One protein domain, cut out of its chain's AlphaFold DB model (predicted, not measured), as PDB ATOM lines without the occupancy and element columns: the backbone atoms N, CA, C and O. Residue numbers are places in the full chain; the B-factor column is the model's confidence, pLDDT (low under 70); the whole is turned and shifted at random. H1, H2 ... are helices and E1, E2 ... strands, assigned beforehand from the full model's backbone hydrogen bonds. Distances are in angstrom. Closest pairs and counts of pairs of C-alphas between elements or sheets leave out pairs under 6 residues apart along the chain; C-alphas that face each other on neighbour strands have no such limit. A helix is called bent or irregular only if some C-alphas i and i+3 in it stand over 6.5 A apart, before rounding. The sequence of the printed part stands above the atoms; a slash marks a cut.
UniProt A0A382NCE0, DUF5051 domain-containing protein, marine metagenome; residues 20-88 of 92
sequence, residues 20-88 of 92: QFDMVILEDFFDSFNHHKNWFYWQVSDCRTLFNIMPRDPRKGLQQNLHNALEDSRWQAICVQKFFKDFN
ATOM      1  N   GLN A  20      29.305 -15.082  12.837       93.56
ATOM      2  CA  GLN A  20      27.990 -14.863  12.219       93.56
ATOM      3  C   GLN A  20      27.361 -13.493  12.527       93.56
ATOM      4  O   GLN A  20      26.304 -13.184  11.987       93.56
ATOM      5  N   PHE A  21      27.966 -12.688  13.403       93.12
ATOM      6  CA  PHE A  21      27.492 -11.347  13.727       93.12
ATOM      7  C   PHE A  21      28.545 -10.298  13.369       93.12
ATOM      8  O   PHE A  21      28.330  -9.507  12.456       93.12
ATOM      9  N   ASP A  22      29.708 -10.338  14.024       93.88
ATOM     10  CA  ASP A  22      30.737  -9.304  13.877       93.88
ATOM     11  C   ASP A  22      31.299  -9.268  12.448       93.88
ATOM     12  O   ASP A  22      31.388  -8.203  11.839       93.88
ATOM     13  N   MET A  23      31.640 -10.439  11.893       95.25
ATOM     14  CA  MET A  23      32.213 -10.514  10.548       95.25
ATOM     15  C   MET A  23      31.164 -10.243   9.478       95.25
ATOM     16  O   MET A  23      31.489  -9.585   8.505       95.25
ATOM     17  N   VAL A  24      29.909 -10.656   9.673       96.12
ATOM     18  CA  VAL A  24      28.824 -10.350   8.723       96.12
ATOM     19  C   VAL A  24      28.619  -8.840   8.594       96.12
ATOM     20  O   VAL A  24      28.538  -8.332   7.480       96.12
ATOM     21  N   ILE A  25      28.599  -8.110   9.716       95.50
ATOM     22  CA  ILE A  25      28.504  -6.642   9.708       95.50
ATOM     23  C   ILE A  25      29.720  -6.027   9.006       95.50
ATOM     24  O   ILE A  25      29.575  -5.102   8.208       95.50
ATOM     25  N   LEU A  26      30.926  -6.527   9.291       94.12
ATOM     26  CA  LEU A  26      32.148  -6.011   8.678       94.12
ATOM     27  C   LEU A  26      32.197  -6.302   7.171       94.12
ATOM     28  O   LEU A  26      32.604  -5.443   6.397       94.12
ATOM     29  N   GLU A  27      31.777  -7.487   6.743       95.12
ATOM     30  CA  GLU A  27      31.744  -7.884   5.338       95.12
ATOM     31  C   GLU A  27      30.735  -7.056   4.549       95.12
ATOM     32  O   GLU A  27      31.110  -6.500   3.519       95.12
ATOM     33  N   ASP A  28      29.520  -6.882   5.073       96.38
ATOM     34  CA  ASP A  28      28.503  -6.005   4.483       96.38
ATOM     35  C   ASP A  28      28.997  -4.553   4.373       96.38
ATOM     36  O   ASP A  28      28.834  -3.903   3.337       96.38
ATOM     37  N   PHE A  29      29.694  -4.060   5.404       94.88
ATOM     38  CA  PHE A  29      30.308  -2.737   5.379       94.88
ATOM     39  C   PHE A  29      31.363  -2.623   4.271       94.88
ATOM     40  O   PHE A  29      31.337  -1.671   3.499       94.88
ATOM     41  N   PHE A  30      32.282  -3.582   4.144       94.81
ATOM     42  CA  PHE A  30      33.297  -3.560   3.085       94.81
ATOM     43  C   PHE A  30      32.682  -3.659   1.684       94.81
ATOM     44  O   PHE A  30      33.087  -2.916   0.783       94.81
ATOM     45  N   ASP A  31      31.688  -4.528   1.514       94.94
ATOM     46  CA  ASP A  31      31.011  -4.753   0.239       94.94
ATOM     47  C   ASP A  31      30.203  -3.511  -0.184       94.94
ATOM     48  O   ASP A  31      30.276  -3.095  -1.343       94.94
ATOM     49  N   SER A  32      29.550  -2.825   0.763       97.12
ATOM     50  CA  SER A  32      28.806  -1.572   0.532       97.12
ATOM     51  C   SER A  32      29.663  -0.443  -0.051       97.12
ATOM     52  O   SER A  32      29.160   0.416  -0.775       97.12
ATOM     53  N   PHE A  33      30.967  -0.439   0.236       94.56
ATOM     54  CA  PHE A  33      31.918   0.539  -0.299       94.56
ATOM     55  C   PHE A  33      32.827  -0.037  -1.395       94.56
ATOM     56  O   PHE A  33      33.811   0.608  -1.765       94.56
ATOM     57  N   ASN A  34      32.516  -1.231  -1.916       94.44
ATOM     58  CA  ASN A  34      33.305  -1.941  -2.924       94.44
ATOM     59  C   ASN A  34      34.800  -2.031  -2.550       94.44
ATOM     60  O   ASN A  34      35.693  -1.754  -3.357       94.44
ATOM     61  N   HIS A  35      35.078  -2.347  -1.283       93.81
ATOM     62  CA  HIS A  35      36.425  -2.382  -0.731       93.81
ATOM     63  C   HIS A  35      36.906  -3.826  -0.547       93.81
ATOM     64  O   HIS A  35      36.184  -4.682  -0.047       93.81
ATOM     65  N   HIS A  36      38.167  -4.097  -0.893       91.94
ATOM     66  CA  HIS A  36      38.767  -5.417  -0.687       91.94
ATOM     67  C   HIS A  36      38.827  -5.781   0.805       91.94
ATOM     68  O   HIS A  36      39.277  -4.960   1.613       91.94
ATOM     69  N   LYS A  37      38.452  -7.018   1.138       94.06
ATOM     70  CA  LYS A  37      38.540  -7.626   2.473       94.06
ATOM     71  C   LYS A  37      39.894  -8.315   2.624       94.06
ATOM     72  O   LYS A  37      40.170  -9.278   1.919       94.06
ATOM     73  N   ASN A  38      40.768  -7.812   3.498       93.94
ATOM     74  CA  ASN A  38      42.126  -8.355   3.655       93.94
ATOM     75  C   ASN A  38      42.188  -9.557   4.616       93.94
ATOM     76  O   ASN A  38      43.018  -9.585   5.521       93.94
ATOM     77  N   TRP A  39      41.272 -10.512   4.455       94.69
ATOM     78  CA  TRP A  39      41.234 -11.756   5.220       94.69
ATOM     79  C   TRP A  39      40.607 -12.888   4.413       94.69
ATOM     80  O   TRP A  39      39.782 -12.668   3.527       94.69
ATOM     81  N   PHE A  40      40.974 -14.112   4.764       93.56
ATOM     82  CA  PHE A  40      40.390 -15.334   4.234       93.56
ATOM     83  C   PHE A  40      39.440 -15.979   5.247       93.56
ATOM     84  O   PHE A  40      39.616 -15.843   6.458       93.56
ATOM     85  N   TYR A  41      38.465 -16.753   4.761       92.12
ATOM     86  CA  TYR A  41      37.453 -17.378   5.623       92.12
ATOM     87  C   TYR A  41      38.051 -18.330   6.676       92.12
ATOM     88  O   TYR A  41      37.489 -18.478   7.756       92.12
ATOM     89  N   TRP A  42      39.206 -18.952   6.401       93.00
ATOM     90  CA  TRP A  42      39.890 -19.858   7.336       93.00
ATOM     91  C   TRP A  42      40.708 -19.145   8.421       93.00
ATOM     92  O   TRP A  42      41.156 -19.797   9.361       93.00
ATOM     93  N   GLN A  43      40.932 -17.833   8.300       95.00
ATOM     94  CA  GLN A  43      41.625 -17.047   9.327       95.00
ATOM     95  C   GLN A  43      40.675 -16.625  10.455       95.00
ATOM     96  O   GLN A  43      41.131 -16.251  11.533       95.00
ATOM     97  N   VAL A  44      39.361 -16.679  10.228       95.56
ATOM     98  CA  VAL A  44      38.352 -16.222  11.188       95.56
ATOM     99  C   VAL A  44      38.148 -17.258  12.294       95.56
ATOM    100  O   VAL A  44      37.913 -18.435  12.029       95.56
ATOM    101  N   SER A  45      38.210 -16.807  13.545       95.12
ATOM    102  CA  SER A  45      38.050 -17.623  14.752       95.12
ATOM    103  C   SER A  45      36.985 -17.050  15.689       95.12
ATOM    104  O   SER A  45      36.811 -15.833  15.795       95.12
ATOM    105  N   ASP A  46      36.278 -17.944  16.386       95.44
ATOM    106  CA  ASP A  46      35.168 -17.611  17.283       95.44
ATOM    107  C   ASP A  46      35.574 -17.684  18.763       95.44
ATOM    108  O   ASP A  46      35.804 -18.763  19.319       95.44
ATOM    109  N   CYS A  47      35.592 -16.529  19.429       94.75
ATOM    110  CA  CYS A  47      35.834 -16.433  20.865       94.75
ATOM    111  C   CYS A  47      34.783 -17.191  21.695       94.75
ATOM    112  O   CYS A  47      35.137 -17.830  22.688       94.75
ATOM    113  N   ARG A  48      33.496 -17.173  21.310       92.81
ATOM    114  CA  ARG A  48      32.430 -17.852  22.077       92.81
ATOM    115  C   ARG A  48      32.617 -19.356  22.102       92.81
ATOM    116  O   ARG A  48      32.309 -19.972  23.121       92.81
ATOM    117  N   THR A  49      33.148 -19.935  21.027       93.75
ATOM    118  CA  THR A  49      33.466 -21.364  20.987       93.75
ATOM    119  C   THR A  49      34.450 -21.719  22.107       93.75
ATOM    120  O   THR A  49      34.190 -22.656  22.860       93.75
ATOM    121  N   LEU A  50      35.513 -20.924  22.299       93.06
ATOM    122  CA  LEU A  50      36.449 -21.116  23.414       93.06
ATOM    123  C   LEU A  50      35.786 -20.884  24.773       93.06
ATOM    124  O   LEU A  50      35.989 -21.647  25.709       93.06
ATOM    125  N   PHE A  51      34.975 -19.840  24.906       90.94
ATOM    126  CA  PHE A  51      34.385 -19.495  26.202       90.94
ATOM    127  C   PHE A  51      33.340 -20.515  26.665       90.94
ATOM    128  O   PHE A  51      33.209 -20.736  27.867       90.94
ATOM    129  N   ASN A  52      32.641 -21.170  25.736       91.31
ATOM    130  CA  ASN A  52      31.650 -22.203  26.038       91.31
ATOM    131  C   ASN A  52      32.268 -23.513  26.544       91.31
ATOM    132  O   ASN A  52      31.599 -24.253  27.260       91.31
ATOM    133  N   ILE A  53      33.521 -23.807  26.186       90.62
ATOM    134  CA  ILE A  53      34.234 -25.003  26.670       90.62
ATOM    135  C   ILE A  53      34.981 -24.756  27.986       90.62
ATOM    136  O   ILE A  53      35.439 -25.703  28.625       90.62
ATOM    137  N   MET A  54      35.111 -23.499  28.417       89.50
ATOM    138  CA  MET A  54      35.726 -23.178  29.701       89.50
ATOM    139  C   MET A  54      34.799 -23.552  30.870       89.50
ATOM    140  O   MET A  54      33.589 -23.346  30.781       89.50
ATOM    141  N   PRO A  55      35.344 -23.993  32.024       88.69
ATOM    142  CA  PRO A  55      34.546 -24.311  33.215       88.69
ATOM    143  C   PRO A  55      33.697 -23.141  33.737       88.69
ATOM    144  O   PRO A  55      32.704 -23.335  34.434       88.69
ATOM    145  N   ARG A  56      34.110 -21.907  33.433       85.88
ATOM    146  CA  ARG A  56      33.403 -20.672  33.763       85.88
ATOM    147  C   ARG A  56      33.635 -19.663  32.650       85.88
ATOM    148  O   ARG A  56      34.759 -19.543  32.169       85.88
ATOM    149  N   ASP A  57      32.598 -18.896  32.313       82.38
ATOM    150  CA  ASP A  57      32.709 -17.798  31.350       82.38
ATOM    151  C   ASP A  57      33.772 -16.788  31.825       82.38
ATOM    152  O   ASP A  57      33.573 -16.142  32.867       82.38
ATOM    153  N   PRO A  58      34.891 -16.639  31.094       80.88
ATOM    154  CA  PRO A  58      36.002 -15.795  31.516       80.88
ATOM    155  C   PRO A  58      35.627 -14.305  31.521       80.88
ATOM    156  O   PRO A  58      36.231 -13.527  32.257       80.88
ATOM    157  N   ARG A  59      34.583 -13.900  30.783       74.75
ATOM    158  CA  ARG A  59      34.132 -12.501  30.691       74.75
ATOM    159  C   ARG A  59      33.434 -12.043  31.971       74.75
ATOM    160  O   ARG A  59      33.632 -10.918  32.422       74.75
ATOM    161  N   LYS A  60      32.675 -12.935  32.620       71.12
ATOM    162  CA  LYS A  60      31.861 -12.619  33.814       71.12
ATOM    163  C   LYS A  60      32.676 -12.254  35.060       71.12
ATOM    164  O   LYS A  60      32.100 -11.776  36.030       71.12
ATOM    165  N   GLY A  61      33.983 -12.519  35.069       59.94
ATOM    166  CA  GLY A  61      34.883 -12.124  36.158       59.94
ATOM    167  C   GLY A  61      35.647 -10.820  35.912       59.94
ATOM    168  O   GLY A  61      36.326 -10.358  36.822       59.94
ATOM    169  N   LEU A  62      35.575 -10.260  34.699       59.88
ATOM    170  CA  LEU A  62      36.506  -9.231  34.222       59.88
ATOM    171  C   LEU A  62      35.818  -8.001  33.611       59.88
ATOM    172  O   LEU A  62      36.388  -6.915  33.637       59.88
ATOM    173  N   GLN A  63      34.612  -8.149  33.062       59.25
ATOM    174  CA  GLN A  63      34.008  -7.103  32.239       59.25
ATOM    175  C   GLN A  63      33.487  -5.930  33.091       59.25
ATOM    176  O   GLN A  63      32.503  -6.051  33.821       59.25
ATOM    177  N   GLN A  64      34.161  -4.786  32.976       58.12
ATOM    178  CA  GLN A  64      33.699  -3.464  33.414       58.12
ATOM    179  C   GLN A  64      33.383  -2.623  32.164       58.12
ATOM    180  O   GLN A  64      33.956  -2.879  31.110       58.12
ATOM    181  N   ASN A  65      32.493  -1.628  32.266       59.66
ATOM    182  CA  ASN A  65      32.074  -0.757  31.149       59.66
ATOM    183  C   ASN A  65      31.453  -1.497  29.948       59.66
ATOM    184  O   ASN A  65      31.943  -1.418  28.821       59.66
ATOM    185  N   LEU A  66      30.328  -2.172  30.192       64.44
ATOM    186  CA  LEU A  66      29.450  -2.680  29.132       64.44
ATOM    187  C   LEU A  66      29.142  -1.553  28.119       64.44
ATOM    188  O   LEU A  66      28.889  -0.420  28.528       64.44
ATOM    189  N   HIS A  67      29.132  -1.884  26.821       71.38
ATOM    190  CA  HIS A  67      28.815  -1.002  25.677       71.38
ATOM    191  C   HIS A  67      29.958  -0.154  25.092       71.38
ATOM    192  O   HIS A  67      29.697   0.735  24.280       71.38
ATOM    193  N   ASN A  68      31.220  -0.443  25.419       86.25
ATOM    194  CA  ASN A  68      32.365   0.102  24.688       86.25
ATOM    195  C   ASN A  68      33.028  -0.991  23.838       86.25
ATOM    196  O   ASN A  68      33.656  -1.902  24.370       86.25
ATOM    197  N   ALA A  69      32.938  -0.862  22.510       86.56
ATOM    198  CA  ALA A  69      33.464  -1.855  21.572       86.56
ATOM    199  C   ALA A  69      34.984  -2.076  21.697       86.56
ATOM    200  O   ALA A  69      35.458  -3.203  21.548       86.56
ATOM    201  N   LEU A  70      35.754  -1.024  22.003       89.44
ATOM    202  CA  LEU A  70      37.198  -1.135  22.206       89.44
ATOM    203  C   LEU A  70      37.505  -1.957  23.461       89.44
ATOM    204  O   LEU A  70      38.275  -2.915  23.391       89.44
ATOM    205  N   GLU A  71      36.867  -1.634  24.584       88.38
ATOM    206  CA  GLU A  71      37.064  -2.380  25.832       88.38
ATOM    207  C   GLU A  71      36.564  -3.825  25.710       88.38
ATOM    208  O   GLU A  71      37.235  -4.751  26.168       88.38
ATOM    209  N   ASP A  72      35.450  -4.048  25.012       86.88
ATOM    210  CA  ASP A  72      34.944  -5.391  24.735       86.88
ATOM    211  C   ASP A  72      35.945  -6.213  23.908       86.88
ATOM    212  O   ASP A  72      36.220  -7.365  24.256       86.88
ATOM    213  N   SER A  73      36.544  -5.632  22.859       90.88
ATOM    214  CA  SER A  73      37.572  -6.309  22.051       90.88
ATOM    215  C   SER A  73      38.829  -6.641  22.867       90.88
ATOM    216  O   SER A  73      39.370  -7.748  22.775       90.88
ATOM    217  N   ARG A  74      39.249  -5.729  23.753       91.12
ATOM    218  CA  ARG A  74      40.387  -5.925  24.656       91.12
ATOM    219  C   ARG A  74      40.143  -7.088  25.616       91.12
ATOM    220  O   ARG A  74      41.004  -7.956  25.762       91.12
ATOM    221  N   TRP A  75      38.979  -7.130  26.261       88.88
ATOM    222  CA  TRP A  75      38.642  -8.205  27.194       88.88
ATOM    223  C   TRP A  75      38.505  -9.560  26.503       88.88
ATOM    224  O   TRP A  75      38.943 -10.568  27.058       88.88
ATOM    225  N   GLN A  76      37.966  -9.595  25.282       90.94
ATOM    226  CA  GLN A  76      37.920 -10.816  24.475       90.94
ATOM    227  C   GLN A  76      39.327 -11.349  24.189       90.94
ATOM    228  O   GLN A  76      39.579 -12.527  24.443       90.94
ATOM    229  N   ALA A  77      40.262 -10.491  23.768       92.69
ATOM    230  CA  ALA A  77      41.650 -10.885  23.532       92.69
ATOM    231  C   ALA A  77      42.320 -11.454  24.798       92.69
ATOM    232  O   ALA A  77      42.969 -12.499  24.740       92.69
ATOM    233  N   ILE A  78      42.105 -10.824  25.961       92.38
ATOM    234  CA  ILE A  78      42.605 -11.326  27.253       92.38
ATOM    235  C   ILE A  78      42.023 -12.712  27.571       92.38
ATOM    236  O   ILE A  78      42.746 -13.602  28.020       92.38
ATOM    237  N   CYS A  79      40.727 -12.923  27.326       92.00
ATOM    238  CA  CYS A  79      40.082 -14.215  27.564       92.00
ATOM    239  C   CYS A  79      40.633 -15.314  26.640       92.00
ATOM    240  O   CYS A  79      40.856 -16.431  27.106       92.00
ATOM    241  N   VAL A  80      40.913 -15.002  25.369       93.25
ATOM    242  CA  VAL A  80      41.566 -15.934  24.430       93.25
ATOM    243  C   VAL A  80      42.973 -16.290  24.916       93.25
ATOM    244  O   VAL A  80      43.305 -17.467  25.022       93.25
ATOM    245  N   GLN A  81      43.786 -15.302  25.302       92.38
ATOM    246  CA  GLN A  81      45.128 -15.549  25.850       92.38
ATOM    247  C   GLN A  81      45.083 -16.431  27.105       92.38
ATOM    248  O   GLN A  81      45.883 -17.357  27.255       92.38
ATOM    249  N   LYS A  82      44.122 -16.170  27.999       91.75
ATOM    250  CA  LYS A  82      43.898 -16.978  29.199       91.75
ATOM    251  C   LYS A  82      43.527 -18.416  28.849       91.75
ATOM    252  O   LYS A  82      44.087 -19.322  29.450       91.75
ATOM    253  N   PHE A  83      42.647 -18.626  27.872       93.06
ATOM    254  CA  PHE A  83      42.308 -19.965  27.393       93.06
ATOM    255  C   PHE A  83      43.554 -20.717  26.909       93.06
ATOM    256  O   PHE A  83      43.827 -21.822  27.371       93.06
ATOM    257  N   PHE A  84      44.357 -20.102  26.038       93.12
ATOM    258  CA  PHE A  84      45.567 -20.739  25.507       93.12
ATOM    259  C   PHE A  84      46.544 -21.123  26.621       93.12
ATOM    260  O   PHE A  84      47.094 -22.222  26.609       93.12
ATOM    261  N   LYS A  85      46.707 -20.251  27.621       92.31
ATOM    262  CA  LYS A  85      47.548 -20.512  28.790       92.31
ATOM    263  C   LYS A  85      46.993 -21.630  29.677       92.31
ATOM    264  O   LYS A  85      47.737 -22.539  30.030       92.31
ATOM    265  N   ASP A  86      45.717 -21.556  30.048       92.19
ATOM    266  CA  ASP A  86      45.088 -22.480  31.001       92.19
ATOM    267  C   ASP A  86      45.020 -23.915  30.438       92.19
ATOM    268  O   ASP A  86      45.131 -24.876  31.195       92.19
ATOM    269  N   PHE A  87      44.886 -24.062  29.114       92.38
ATOM    270  CA  PHE A  87      44.811 -25.357  28.424       92.38
ATOM    271  C   PHE A  87      46.111 -25.769  27.718       92.38
ATOM    272  O   PHE A  87      46.129 -26.782  27.021       92.38
ATOM    273  N   ASN A  88      47.198 -25.011  27.899       94.38
ATOM    274  CA  ASN A  88      48.507 -25.265  27.289       94.38
ATOM    275  C   ASN A  88      48.443 -25.460  25.756       94.38
ATOM    276  O   ASN A  88      49.061 -26.366  25.194       94.38
TER     277      ASN A  88
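AT A GLANCE: This is residues 20 to 88 of the 92 residues of the protein "DUF5051 domain-containing protein" of marine metagenome (UniProt A0A382NCE0). At one end of a loose, drawn-out model, the short helices H2 and H3 pack on part of one side of the longer helix H4; at the other end lies H1, joined to this cluster by a long loop, residues 33 to 43, and the short strand E1. Residues 28 to 34, of which 28 to 32 belong to H1, stick out, and so do residues 65 to 70, where the chain turns from H3 back into H4. The printed part has 69 residues with four named helices and one named strand, in the order H1, E1, H2, H3, H4, and its class is mostly helix. The whole is loose, with a radius of gyration of the C-alphas of 14.4 A, and only just flat, spanning 42 by 28 by 16 A.

IN THESE COORDINATES: H1 is residues 20 to 32, beginning at C-alpha 20 at (27.990, -14.863, 12.219) and measuring 17.7 A from first to last C-alpha. It is neither bent nor irregular, but only just: C-alphas 20 and 23 are 6.3 A apart. E1 is residues 44 to 46 and pairs with no named strand. H2 is residues 47 to 53, from C-alpha 47 at (35.834, -16.433, 20.865), and measures 10.5 A. H3 is residues 58 to 61, neither bent nor irregular, but only just, with C-alphas 58 and 61 6.0 A apart. H4, residues 69 to 86, is the longest helix at 25.5 A and ends at C-alpha 86 at (45.088, -22.480, 31.001).

HOW THE PARTS SIT: H1 touches no helix, and it is only just apart from E1, at a closest distance of 8.4 A between C-alphas. E1 and H2 meet only through their link. H2 touches residues 76 to 83 of H4 alone; the closest C-alphas are those of Cys 47 and Val 80, 6.8 A apart. These two helices run the same way at a steep tilt of 42 degrees. H3 touches residues 75 to 79 of H4 alone, with the C-alphas of Pro 58 and Cys 79 closest at 5.9 A. H2 and H3 are close but not clearly touching: their closest C-alphas, of Phe 51 and Pro 58, are 6.7 A apart. In H4 every O i to N i+4 pair is within hydrogen-bond range, in H1 8 of 9 and in H2 2 of 3; H3 is too short for such a pair, and its one O i to N i+3 pair is not within range.

THE WHOLE: The two C-alphas farthest apart are those of Asn 34 and Pro 55, at 42.5 A. The printed part has no cut. The link from H1 to E1 is long, that from H3 to H4 short, and those from E1 to H2 and from H2 to H3 tight. The mean pLDDT of the printed part is 88.6; residues 61 to 66 are under 70.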